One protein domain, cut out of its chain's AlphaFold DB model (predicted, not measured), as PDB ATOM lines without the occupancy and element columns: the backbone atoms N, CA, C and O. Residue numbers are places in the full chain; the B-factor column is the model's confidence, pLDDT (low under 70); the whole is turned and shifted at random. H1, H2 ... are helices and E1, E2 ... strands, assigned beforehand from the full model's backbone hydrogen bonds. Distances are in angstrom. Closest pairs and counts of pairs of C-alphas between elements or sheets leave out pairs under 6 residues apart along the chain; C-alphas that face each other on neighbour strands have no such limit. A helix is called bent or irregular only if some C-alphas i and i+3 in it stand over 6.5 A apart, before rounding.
ATOM      1  N   ASN A 130     300.146 168.311 297.841       64.88
ATOM      2  CA  ASN A 130     298.872 169.017 298.053       64.88
ATOM      3  C   ASN A 130     299.066 170.303 298.875       64.88
ATOM      4  O   ASN A 130     298.654 170.390 300.036       64.88
ATOM      5  N   ILE A 131     299.669 171.323 298.264       74.81
ATOM      6  CA  ILE A 131     299.836 172.636 298.896       74.81
ATOM      7  C   ILE A 131     298.463 173.311 299.020       74.81
ATOM      8  O   ILE A 131     297.603 173.169 298.151       74.81
ATOM      9  N   ARG A 132     298.222 174.045 300.110       75.81
ATOM     10  CA  ARG A 132     296.992 174.836 300.266       75.81
ATOM     11  C   ARG A 132     297.233 176.274 299.830       75.81
ATOM     12  O   ARG A 132     298.199 176.890 300.278       75.81
ATOM     13  N   VAL A 133     296.311 176.823 299.043       72.44
ATOM     14  CA  VAL A 133     296.198 178.274 298.862       72.44
ATOM     15  C   VAL A 133     295.948 178.892 300.232       72.44
ATOM     16  O   VAL A 133     294.994 178.517 300.914       72.44
ATOM     17  N   SER A 134     296.806 179.812 300.658       60.53
ATOM     18  CA  SER A 134     296.692 180.478 301.958       60.53
ATOM     19  C   SER A 134     296.370 181.967 301.851       60.53
ATOM     20  O   SER A 134     295.901 182.537 302.833       60.53
ATOM     21  N   ALA A 135     296.536 182.583 300.673       55.69
ATOM     22  CA  ALA A 135     296.114 183.959 300.432       55.69
ATOM     23  C   ALA A 135     295.716 184.234 298.972       55.69
ATOM     24  O   ALA A 135     296.496 184.015 298.050       55.69
ATOM     25  N   PHE A 136     294.562 184.878 298.805       61.75
ATOM     26  CA  PHE A 136     294.319 185.863 297.742       61.75
ATOM     27  C   PHE A 136     294.172 187.265 298.362       61.75
ATOM     28  O   PHE A 136     293.357 188.059 297.911       61.75
ATOM     29  N   ASP A 137     294.880 187.540 299.467       46.53
ATOM     30  CA  ASP A 137     294.550 188.651 300.372       46.53
ATOM     31  C   ASP A 137     294.474 190.003 299.627       46.53
ATOM     32  O   ASP A 137     295.494 190.466 299.099       46.53
ATOM     33  N   PRO A 138     293.301 190.670 299.597       46.31
ATOM     34  CA  PRO A 138     293.152 191.961 298.936       46.31
ATOM     35  C   PRO A 138     294.016 193.060 299.573       46.31
ATOM     36  O   PRO A 138     294.299 194.048 298.907       46.31
ATOM     37  N   LYS A 139     294.505 192.894 300.813       49.22
ATOM     38  CA  LYS A 139     295.494 193.797 301.439       49.22
ATOM     39  C   LYS A 139     296.880 193.711 300.801       49.22
ATOM     40  O   LYS A 139     297.684 194.625 300.963       49.22
ATOM     41  N   HIS A 140     297.184 192.609 300.120       47.03
ATOM     42  CA  HIS A 140     298.464 192.386 299.456       47.03
ATOM     43  C   HIS A 140     298.416 192.666 297.943       47.03
ATOM     44  O   HIS A 140     299.432 192.532 297.262       47.03
ATOM     45  N   LYS A 141     297.274 193.129 297.412       50.31
ATOM     46  CA  LYS A 141     297.220 193.800 296.109       50.31
ATOM     47  C   LYS A 141     296.959 195.289 296.286       50.31
ATOM     48  O   LYS A 141     295.996 195.695 296.919       50.31
ATOM     49  N   ILE A 142     297.753 196.102 295.595       42.75
ATOM     50  CA  ILE A 142     297.510 197.546 295.455       42.75
ATOM     51  C   ILE A 142     296.251 197.803 294.588       42.75
ATOM     52  O   ILE A 142     295.633 198.859 294.676       42.75
ATOM     53  N   SER A 143     295.819 196.813 293.792       36.94
ATOM     54  CA  SER A 143     294.549 196.829 293.052       36.94
ATOM     55  C   SER A 143     294.026 195.415 292.744       36.94
ATOM     56  O   SER A 143     294.752 194.650 292.106       36.94
ATOM     57  N   GLY A 144     292.778 195.130 293.155       46.72
ATOM     58  CA  GLY A 144     291.811 194.128 292.638       46.72
ATOM     59  C   GLY A 144     292.277 192.684 292.382       46.72
ATOM     60  O   GLY A 144     293.249 192.477 291.662       46.72
ATOM     61  N   TYR A 145     291.559 191.677 292.908       53.53
ATOM     62  CA  TYR A 145     291.835 190.240 292.701       53.53
ATOM     63  C   TYR A 145     292.290 189.916 291.266       53.53
ATOM     64  O   TYR A 145     291.715 190.391 290.291       53.53
ATOM     65  N   GLY A 146     293.382 189.158 291.144       61.78
ATOM     66  CA  GLY A 146     293.956 188.763 289.858       61.78
ATOM     67  C   GLY A 146     293.870 187.259 289.691       61.78
ATOM     68  O   GLY A 146     294.317 186.528 290.568       61.78
ATOM     69  N   ALA A 147     293.322 186.817 288.566       72.19
ATOM     70  CA  ALA A 147     293.228 185.408 288.205       72.19
ATOM     71  C   ALA A 147     294.581 184.782 287.789       72.19
ATOM     72  O   ALA A 147     294.620 183.615 287.424       72.19
ATOM     73  N   ASP A 148     295.675 185.549 287.795       80.75
ATOM     74  CA  ASP A 148     296.999 185.205 287.255       80.75
ATOM     75  C   ASP A 148     298.057 184.855 288.325       80.75
ATOM     76  O   ASP A 148     299.232 184.652 288.001       80.75
ATOM     77  N   TYR A 149     297.675 184.802 289.606       82.31
ATOM     78  CA  TYR A 149     298.585 184.457 290.704       82.31
ATOM     79  C   TYR A 149     297.873 183.756 291.867       82.31
ATOM     80  O   TYR A 149     296.676 183.930 292.078       82.31
ATOM     81  N   ILE A 150     298.631 182.994 292.660       82.12
ATOM     82  CA  ILE A 150     298.155 182.264 293.845       82.12
ATOM     83  C   ILE A 150     299.101 182.525 295.018       82.12
ATOM     84  O   ILE A 150     300.322 182.439 294.863       82.12
ATOM     85  N   GLY A 151     298.556 182.798 296.205       82.94
ATOM     86  CA  GLY A 151     299.344 182.909 297.430       82.94
ATOM     87  C   GLY A 151     299.411 181.614 298.229       82.94
ATOM     88  O   GLY A 151     298.390 181.094 298.683       82.94
ATOM     89  N   VAL A 152     300.634 181.140 298.460       82.81
ATOM     90  CA  VAL A 152     300.955 180.018 299.356       82.81
ATOM     91  C   VAL A 152     301.789 180.506 300.539       82.81
ATOM     92  O   VAL A 152     302.357 181.604 300.513       82.81
ATOM     93  N   ARG A 153     301.891 179.699 301.598       81.81
ATOM     94  CA  ARG A 153     302.764 180.014 302.735       81.81
ATOM     95  C   ARG A 153     304.227 179.918 302.319       81.81
ATOM     96  O   ARG A 153     304.614 178.945 301.669       81.81
ATOM     97  N   ARG A 154     305.062 180.859 302.769       80.50
ATOM     98  CA  ARG A 154     306.499 180.894 302.437       80.50
ATOM     99  C   ARG A 154     307.228 179.593 302.821       80.50
ATOM    100  O   ARG A 154     308.105 179.157 302.087       80.50
ATOM    101  N   GLU A 155     306.818 178.936 303.907       80.69
ATOM    102  CA  GLU A 155     307.354 177.635 304.355       80.69
ATOM    103  C   GLU A 155     307.172 176.491 303.336       80.69
ATOM    104  O   GLU A 155     307.931 175.529 303.353       80.69
ATOM    105  N   THR A 156     306.207 176.604 302.414       79.44
ATOM    106  CA  THR A 156     305.938 175.587 301.380       79.44
ATOM    107  C   THR A 156     306.735 175.787 300.088       79.44
ATOM    108  O   THR A 156     306.664 174.941 299.199       79.44
ATOM    109  N   LEU A 157     307.526 176.862 299.971       81.19
ATOM    110  CA  LEU A 157     308.295 177.179 298.759       81.19
ATOM    111  C   LEU A 157     309.283 176.092 298.337       81.19
ATOM    112  O   LEU A 157     309.483 175.895 297.143       81.19
ATOM    113  N   ASN A 158     309.873 175.378 299.295       81.88
ATOM    114  CA  ASN A 158     310.877 174.347 299.023       81.88
ATOM    115  C   ASN A 158     310.315 173.197 298.160       81.88
ATOM    116  O   ASN A 158     311.070 172.491 297.504       81.88
ATOM    117  N   TYR A 159     308.991 173.021 298.118       80.25
ATOM    118  CA  TYR A 159     308.342 172.030 297.257       80.25
ATOM    119  C   TYR A 159     308.246 172.468 295.786       80.25
ATOM    120  O   TYR A 159     307.961 171.639 294.931       80.25
ATOM    121  N   PHE A 160     308.514 173.743 295.474       79.38
ATOM    122  CA  PHE A 160     308.440 174.304 294.122       79.38
ATOM    123  C   PHE A 160     309.802 174.415 293.412       79.38
ATOM    124  O   PHE A 160     309.844 174.864 292.266       79.38
ATOM    125  N   GLU A 161     310.913 174.003 294.043       73.94
ATOM    126  CA  GLU A 161     312.272 174.184 293.493       73.94
ATOM    127  C   GLU A 161     312.460 173.552 292.096       73.94
ATOM    128  O   GLU A 161     313.213 174.093 291.291       73.94
ATOM    129  N   ASN A 162     311.707 172.496 291.758       72.19
ATOM    130  CA  ASN A 162     311.691 171.862 290.427       72.19
ATOM    131  C   ASN A 162     310.287 171.801 289.781       72.19
ATOM    132  O   ASN A 162     310.081 171.064 288.821       72.19
ATOM    133  N   VAL A 163     309.303 172.554 290.289       79.25
ATOM    134  CA  VAL A 163     307.923 172.518 289.768       79.25
ATOM    135  C   VAL A 163     307.758 173.510 288.620       79.25
ATOM    136  O   VAL A 163     308.071 174.693 288.754       79.25
ATOM    137  N   THR A 164     307.218 173.027 287.499       81.06
ATOM    138  CA  THR A 164     306.889 173.841 286.316       81.06
ATOM    139  C   THR A 164     305.385 174.060 286.144       81.06
ATOM    140  O   THR A 164     304.984 175.084 285.590       81.06
ATOM    141  N   HIS A 165     304.554 173.148 286.655       83.62
ATOM    142  CA  HIS A 165     303.100 173.182 286.511       83.62
ATOM    143  C   HIS A 165     302.387 172.856 287.829       83.62
ATOM    144  O   HIS A 165     302.894 172.122 288.677       83.62
ATOM    145  N   ILE A 166     301.183 173.400 287.994       80.88
ATOM    146  CA  ILE A 166     300.305 173.134 289.139       80.88
ATOM    147  C   ILE A 166     298.890 172.817 288.669       80.88
ATOM    148  O   ILE A 166     298.402 173.422 287.716       80.88
ATOM    149  N   CYS A 167     298.205 171.909 289.362       79.62
ATOM    150  CA  CYS A 167     296.800 171.605 289.083       79.62
ATOM    151  C   CYS A 167     295.897 172.246 290.138       79.62
ATOM    152  O   CYS A 167     296.076 172.015 291.337       79.62
ATOM    153  N   ILE A 168     294.887 172.989 289.695       76.69
ATOM    154  CA  ILE A 168     293.907 173.681 290.539       76.69
ATOM    155  C   ILE A 168     292.524 173.337 290.001       76.69
ATOM    156  O   ILE A 168     292.301 173.438 288.800       76.69
ATOM    157  N   ASN A 169     291.615 172.864 290.857       73.69
ATOM    158  CA  ASN A 169     290.277 172.407 290.446       73.69
ATOM    159  C   ASN A 169     290.306 171.415 289.249       73.69
ATOM    160  O   ASN A 169     289.392 171.360 288.434       73.69
ATOM    161  N   ASN A 170     291.372 170.603 289.169       73.44
ATOM    162  CA  ASN A 170     291.734 169.684 288.076       73.44
ATOM    163  C   ASN A 170     292.125 170.317 286.716       73.44
ATOM    164  O   ASN A 170     292.438 169.560 285.800       73.44
ATOM    165  N   LYS A 171     292.209 171.649 286.580       75.00
ATOM    166  CA  LYS A 171     292.854 172.321 285.434       75.00
ATOM    167  C   LYS A 171     294.353 172.524 285.710       75.00
ATOM    168  O   LYS A 171     294.734 172.829 286.841       75.00
ATOM    169  N   LEU A 172     295.197 172.303 284.701       82.88
ATOM    170  CA  LEU A 172     296.655 172.473 284.762       82.88
ATOM    171  C   LEU A 172     297.029 173.923 284.417       82.88
ATOM    172  O   LEU A 172     296.461 174.483 283.485       82.88
ATOM    173  N   TYR A 173     297.996 174.503 285.127       82.81
ATOM    174  CA  TYR A 173     298.501 175.859 284.897       82.81
ATOM    175  C   TYR A 173     300.037 175.885 284.949       82.81
ATOM    176  O   TYR A 173     300.635 175.364 285.895       82.81
ATOM    177  N   THR A 174     300.688 176.515 283.968       86.81
ATOM    178  CA  THR A 174     302.154 176.679 283.932       86.81
ATOM    179  C   THR A 174     302.602 177.839 284.823       86.81
ATOM    180  O   THR A 174     302.056 178.943 284.757       86.81
ATOM    181  N   ILE A 175     303.634 177.616 285.642       86.19
ATOM    182  CA  ILE A 175     304.254 178.656 286.473       86.19
ATOM    183  C   ILE A 175     305.087 179.590 285.587       86.19
ATOM    184  O   ILE A 175     306.018 179.164 284.907       86.19
ATOM    185  N   ARG A 176     304.788 180.891 285.650       86.94
ATOM    186  CA  ARG A 176     305.538 181.965 284.982       86.94
ATOM    187  C   ARG A 176     306.650 182.537 285.862       86.94
ATOM    188  O   ARG A 176     307.723 182.849 285.362       86.94
ATOM    189  N   ARG A 177     306.389 182.726 287.160       85.12
ATOM    190  CA  ARG A 177     307.356 183.247 288.147       85.12
ATOM    191  C   ARG A 177     306.920 182.870 289.561       85.12
ATOM    192  O   ARG A 177     305.734 182.878 289.859       85.12
ATOM    193  N   ILE A 178     307.881 182.663 290.458       85.50
ATOM    194  CA  ILE A 178     307.638 182.637 291.905       85.50
ATOM    195  C   ILE A 178     308.269 183.885 292.533       85.50
ATOM    196  O   ILE A 178     309.411 184.234 292.226       85.50
ATOM    197  N   ASP A 179     307.531 184.567 293.404       82.94
ATOM    198  CA  ASP A 179     308.030 185.649 294.249       82.94
ATOM    199  C   ASP A 179     308.061 185.204 295.725       82.94
ATOM    200  O   ASP A 179     307.010 185.091 296.362       82.94
ATOM    201  N   PRO A 180     309.249 184.935 296.297       76.88
ATOM    202  CA  PRO A 180     309.374 184.393 297.647       76.88
ATOM    203  C   PRO A 180     309.195 185.428 298.772       76.88
ATOM    204  O   PRO A 180     309.255 185.056 299.950       76.88
ATOM    205  N   ARG A 181     309.045 186.723 298.451       72.31
ATOM    206  CA  ARG A 181     309.084 187.825 299.435       72.31
ATOM    207  C   ARG A 181     307.890 188.786 299.375       72.31
ATOM    208  O   ARG A 181     307.955 189.842 299.994       72.31
ATOM    209  N   SER A 182     306.797 188.422 298.702       67.94
ATOM    210  CA  SER A 182     305.628 189.300 298.518       67.94
ATOM    211  C   SER A 182     304.923 189.708 299.824       67.94
ATOM    212  O   SER A 182     304.365 190.799 299.891       67.94
ATOM    213  N   SER A 183     304.968 188.883 300.879       68.69
ATOM    214  CA  SER A 183     304.700 189.326 302.259       68.69
ATOM    215  C   SER A 183     305.465 188.478 303.281       68.69
ATOM    216  O   SER A 183     306.070 187.468 302.919       68.69
ATOM    217  N   ASP A 184     305.475 188.869 304.561       73.06
ATOM    218  CA  ASP A 184     306.277 188.224 305.620       73.06
ATOM    219  C   ASP A 184     306.000 186.730 305.822       73.06
ATOM    220  O   ASP A 184     306.887 185.983 306.233       73.06
ATOM    221  N   THR A 185     304.784 186.286 305.505       73.31
ATOM    222  CA  THR A 185     304.316 184.904 305.703       73.31
ATOM    223  C   THR A 185     303.994 184.177 304.395       73.31
ATOM    224  O   THR A 185     303.844 182.952 304.401       73.31
ATOM    225  N   HIS A 186     303.917 184.896 303.272       78.50
ATOM    226  CA  HIS A 186     303.437 184.376 301.993       78.50
ATOM    227  C   HIS A 186     304.434 184.562 300.849       78.50
ATOM    228  O   HIS A 186     305.293 185.444 300.863       78.50
ATOM    229  N   ALA A 187     304.272 183.718 299.834       81.31
ATOM    230  CA  ALA A 187     304.978 183.785 298.569       81.31
ATOM    231  C   ALA A 187     303.997 183.568 297.414       81.31
ATOM    232  O   ALA A 187     303.057 182.776 297.545       81.31
ATOM    233  N   TYR A 188     304.188 184.292 296.310       84.31
ATOM    234  CA  TYR A 188     303.228 184.345 295.204       84.31
ATOM    235  C   TYR A 188     303.731 183.602 293.977       84.31
ATOM    236  O   TYR A 188     304.818 183.861 293.464       84.31
ATOM    237  N   ILE A 189     302.910 182.665 293.516       86.06
ATOM    238  CA  ILE A 189     303.130 181.885 292.306       86.06
ATOM    239  C   ILE A 189     302.317 182.567 291.213       86.06
ATOM    240  O   ILE A 189     301.090 182.506 291.226       86.06
ATOM    241  N   TYR A 190     303.000 183.244 290.300       86.19
ATOM    242  CA  TYR A 190     302.412 183.803 289.091       86.19
ATOM    243  C   TYR A 190     302.400 182.731 288.010       86.19
ATOM    244  O   TYR A 190     303.416 182.073 287.767       86.19
ATOM    245  N   ILE A 191     301.270 182.594 287.335       86.62
ATOM    246  CA  ILE A 191     301.047 181.643 286.244       86.62
ATOM    247  C   ILE A 191     301.004 182.377 284.893       86.62
ATOM    248  O   ILE A 191     301.108 183.608 284.829       86.62
ATOM    249  N   THR A 192     300.977 181.620 283.798       84.81
ATOM    250  CA  THR A 192     300.891 182.152 282.426       84.81
ATOM    251  C   THR A 192     299.467 182.537 282.033       84.81
ATOM    252  O   THR A 192     299.265 183.552 281.370       84.81
ATOM    253  N   GLU A 193     298.490 181.737 282.451       83.50
ATOM    254  CA  GLU A 193     297.073 181.884 282.111       83.50
ATOM    255  C   GLU A 193     296.270 182.493 283.265       83.50
ATOM    256  O   GLU A 193     296.683 182.456 284.424       83.50
ATOM    257  N   LYS A 194     295.088 183.034 282.952       83.19
ATOM    258  CA  LYS A 194     294.105 183.412 283.970       83.19
ATOM    259  C   LYS A 194     293.274 182.193 284.360       83.19
ATOM    260  O   LYS A 194     292.757 181.484 283.501       83.19
ATOM    261  N   ILE A 195     293.083 182.007 285.656       80.31
ATOM    262  CA  ILE A 195     292.113 181.074 286.220       80.31
ATOM    263  C   ILE A 195     290.706 181.623 285.942       80.31
ATOM    264  O   ILE A 195     290.270 182.589 286.567       80.31
ATOM    265  N   GLU A 196     289.989 181.014 284.999       76.62
ATOM    266  CA  GLU A 196     288.610 181.397 284.661       76.62
ATOM    267  C   GLU A 196     287.701 181.344 285.901       76.62
ATOM    268  O   GLU A 196     286.975 182.293 286.190       76.62
ATOM    269  N   ASP A 197     287.815 180.276 286.691       75.50
ATOM    270  CA  ASP A 197     287.012 180.005 287.881       75.50
ATOM    271  C   ASP A 197     287.608 180.567 289.187       75.50
ATOM    272  O   ASP A 197     287.307 180.056 290.264       75.50
ATOM    273  N   HIS A 198     288.434 181.621 289.123       75.00
ATOM    274  CA  HIS A 198     289.158 182.163 290.288       75.00
ATOM    275  C   HIS A 198     288.270 182.518 291.494       75.00
ATOM    276  O   HIS A 198     288.710 182.362 292.630       75.00
ATOM    277  N   GLU A 199     287.013 182.914 291.267       73.50
ATOM    278  CA  GLU A 199     286.012 183.172 292.316       73.50
ATOM    279  C   GLU A 199     285.698 181.931 293.177       73.50
ATOM    280  O   GLU A 199     285.337 182.057 294.346       73.50
ATOM    281  N   ASN A 200     285.881 180.724 292.627       71.94
ATOM    282  CA  ASN A 200     285.687 179.448 293.321       71.94
ATOM    283  C   ASN A 200     286.940 178.968 294.074       71.94
ATOM    284  O   ASN A 200     286.874 177.973 294.804       71.94
ATOM    285  N   ILE A 201     288.093 179.632 293.923       72.44
ATOM    286  CA  ILE A 201     289.293 179.290 294.693       72.44
ATOM    287  C   ILE A 201     289.300 180.104 295.985       72.44
ATOM    288  O   ILE A 201     289.378 181.328 295.988       72.44
ATOM    289  N   SER A 202     289.269 179.402 297.113       68.69
ATOM    290  CA  SER A 202     289.237 180.002 298.444       68.69
ATOM    291  C   SER A 202     290.509 179.687 299.232       68.69
ATOM    292  O   SER A 202     291.308 178.818 298.870       68.69
ATOM    293  N   VAL A 203     290.708 180.398 300.345       70.69
ATOM    294  CA  VAL A 203     291.756 180.056 301.316       70.69
ATOM    295  C   VAL A 203     291.476 178.653 301.857       70.69
ATOM    296  O   VAL A 203     290.457 178.412 302.500       70.69
ATOM    297  N   GLY A 204     292.390 177.723 301.593       68.12
ATOM    298  CA  GLY A 204     292.249 176.302 301.897       68.12
ATOM    299  C   GLY A 204     292.068 175.394 300.677       68.12
ATOM    300  O   GLY A 204     292.262 174.185 300.840       68.12
ATOM    301  N   THR A 205     291.776 175.924 299.477       73.88
ATOM    302  CA  THR A 205     291.771 175.120 298.240       73.88
ATOM    303  C   THR A 205     293.131 174.440 298.055       73.88
ATOM    304  O   THR A 205     294.182 175.039 298.296       73.88
ATOM    305  N   LYS A 206     293.119 173.165 297.656       76.81
ATOM    306  CA  LYS A 206     294.334 172.385 297.399       76.81
ATOM    307  C   LYS A 206     294.795 172.603 295.961       76.81
ATOM    308  O   LYS A 206     294.021 172.359 295.038       76.81
ATOM    309  N   ILE A 207     296.054 172.985 295.790       76.12
ATOM    310  CA  ILE A 207     296.763 172.903 294.512       76.12
ATOM    311  C   ILE A 207     297.660 171.667 294.538       76.12
ATOM    312  O   ILE A 207     298.306 171.380 295.552       76.12
ATOM    313  N   LYS A 208     297.686 170.915 293.439       80.31
ATOM    314  CA  LYS A 208     298.639 169.817 293.261       80.31
ATOM    315  C   LYS A 208     299.888 170.335 292.571       80.31
ATOM    316  O   LYS A 208     299.788 171.200 291.703       80.31
ATOM    317  N   LEU A 209     301.035 169.795 292.955       74.38
ATOM    318  CA  LEU A 209     302.297 170.030 292.262       74.38
ATOM    319  C   LEU A 209     302.465 168.932 291.220       74.38
ATOM    320  O   LEU A 209     302.374 167.758 291.581       74.38
ATOM    321  N   ASP A 210     302.688 169.310 289.963       66.50
ATOM    322  CA  ASP A 210     303.074 168.362 288.923       66.50
ATOM    323  C   ASP A 210     304.601 168.404 288.778       66.50
ATOM    324  O   ASP A 210     305.197 169.477 288.625       66.50
ATOM    325  N   ILE A 211     305.238 167.245 288.941       53.66
ATOM    326  CA  ILE A 211     306.693 167.103 289.067       53.66
ATOM    327  C   ILE A 211     307.161 166.189 287.936       53.66
ATOM    328  O   ILE A 211     306.812 165.009 287.912       53.66
TER     329      ILE A 211
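AT A GLANCE: This is residues 130 to 211 of the 212 residues of an uncharacterized protein of viral metagenome (UniProt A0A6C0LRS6). One six-stranded sheet curls round into a small, incompletely closed barrel: E1, E6 and E3 face E5 and E2, and the bent strand E4 is the hinge between these two leaves. The short helix H1 lies at one end of this barrel, and the long loop of residues 133 to 148 reaches out to Ile 142, one end of the longest distance in the domain. The printed part has 82 residues, with E1, E2, H1, E3, E4, E5 and E6 in chain order; the antiparallel sheet has the order E1, E6, E3, E4, E5, E2. The class is mostly strand, though under half of the residues, 39 of 82, are in named elements. The whole is compact, with a radius of gyration of the C-alphas of 11.4 A and spans of 32 by 27 by 22 A.

IN THESE COORDINATES: The longest strand is E4, residues 171 to 179, 22.0 A from first to last C-alpha. E5, residues 186 to 191, measures 16.2 A, and E2, residues 149 to 153, 13.5 A. E3 is residues 165 to 168, 10.0 A. E6, residues 206 to 210, measures 12.8 A and ends with C-alpha 210 at (303.074, 168.362, 288.923). E1, residues 130 to 132, measures 6.5 A and begins with C-alpha 130 at (298.872, 169.017, 298.053). H1, residues 154 to 160, measures 10.8 A and is irregular: C-alphas 155 and 158 are 7.2 A apart.

HOW THE PARTS SIT: The folded sheet, bent back on itself into two leaves, is strongly twisted. E4 bends by 68 degrees at residue 176; its residues 171 to 174 pair with E3 and 175 to 179 with E5. E3, E4 and E5 form a meander, each the antiparallel neighbour of the one before, and two hairpins; with E6, the antiparallel neighbour of E3, they form a Greek key. Within hydrogen-bond range are N 166 and O 173 of E3 and E4, 2.9 A, N 190 and O 177 of E5 and E4, 2.8 A, N 150 and O 189 of E2 and E5, 2.9 A, N 208 and O 167 of E6 and E3, 2.9 A, and N 207 and O 131 of E6 and E1, 2.8 A. The closest C-alphas of the edge strands E1 and E2, Arg 132 and Val 152, are 6.6 A apart. H1 is on the sheet at a height of 6.8 A, over none of its strands; its closest C-alpha pair with E5 is Arg 154 and His 186, 4.7 A. In H1, 0 of 3 O i to N i+4 pairs and 3 of 4 O i to N i+3 pairs are within range.

THE WHOLE: The farthest C-alphas, Ile 142 and Ile 211, are 32.4 A apart. The printed part has no cut. The links E1 to E2 and E5 to E6 are long, with 16 and 14 residues. Mean pLDDT of the printed part is 73.5; 20 residues are under 70, among them 134 to 146.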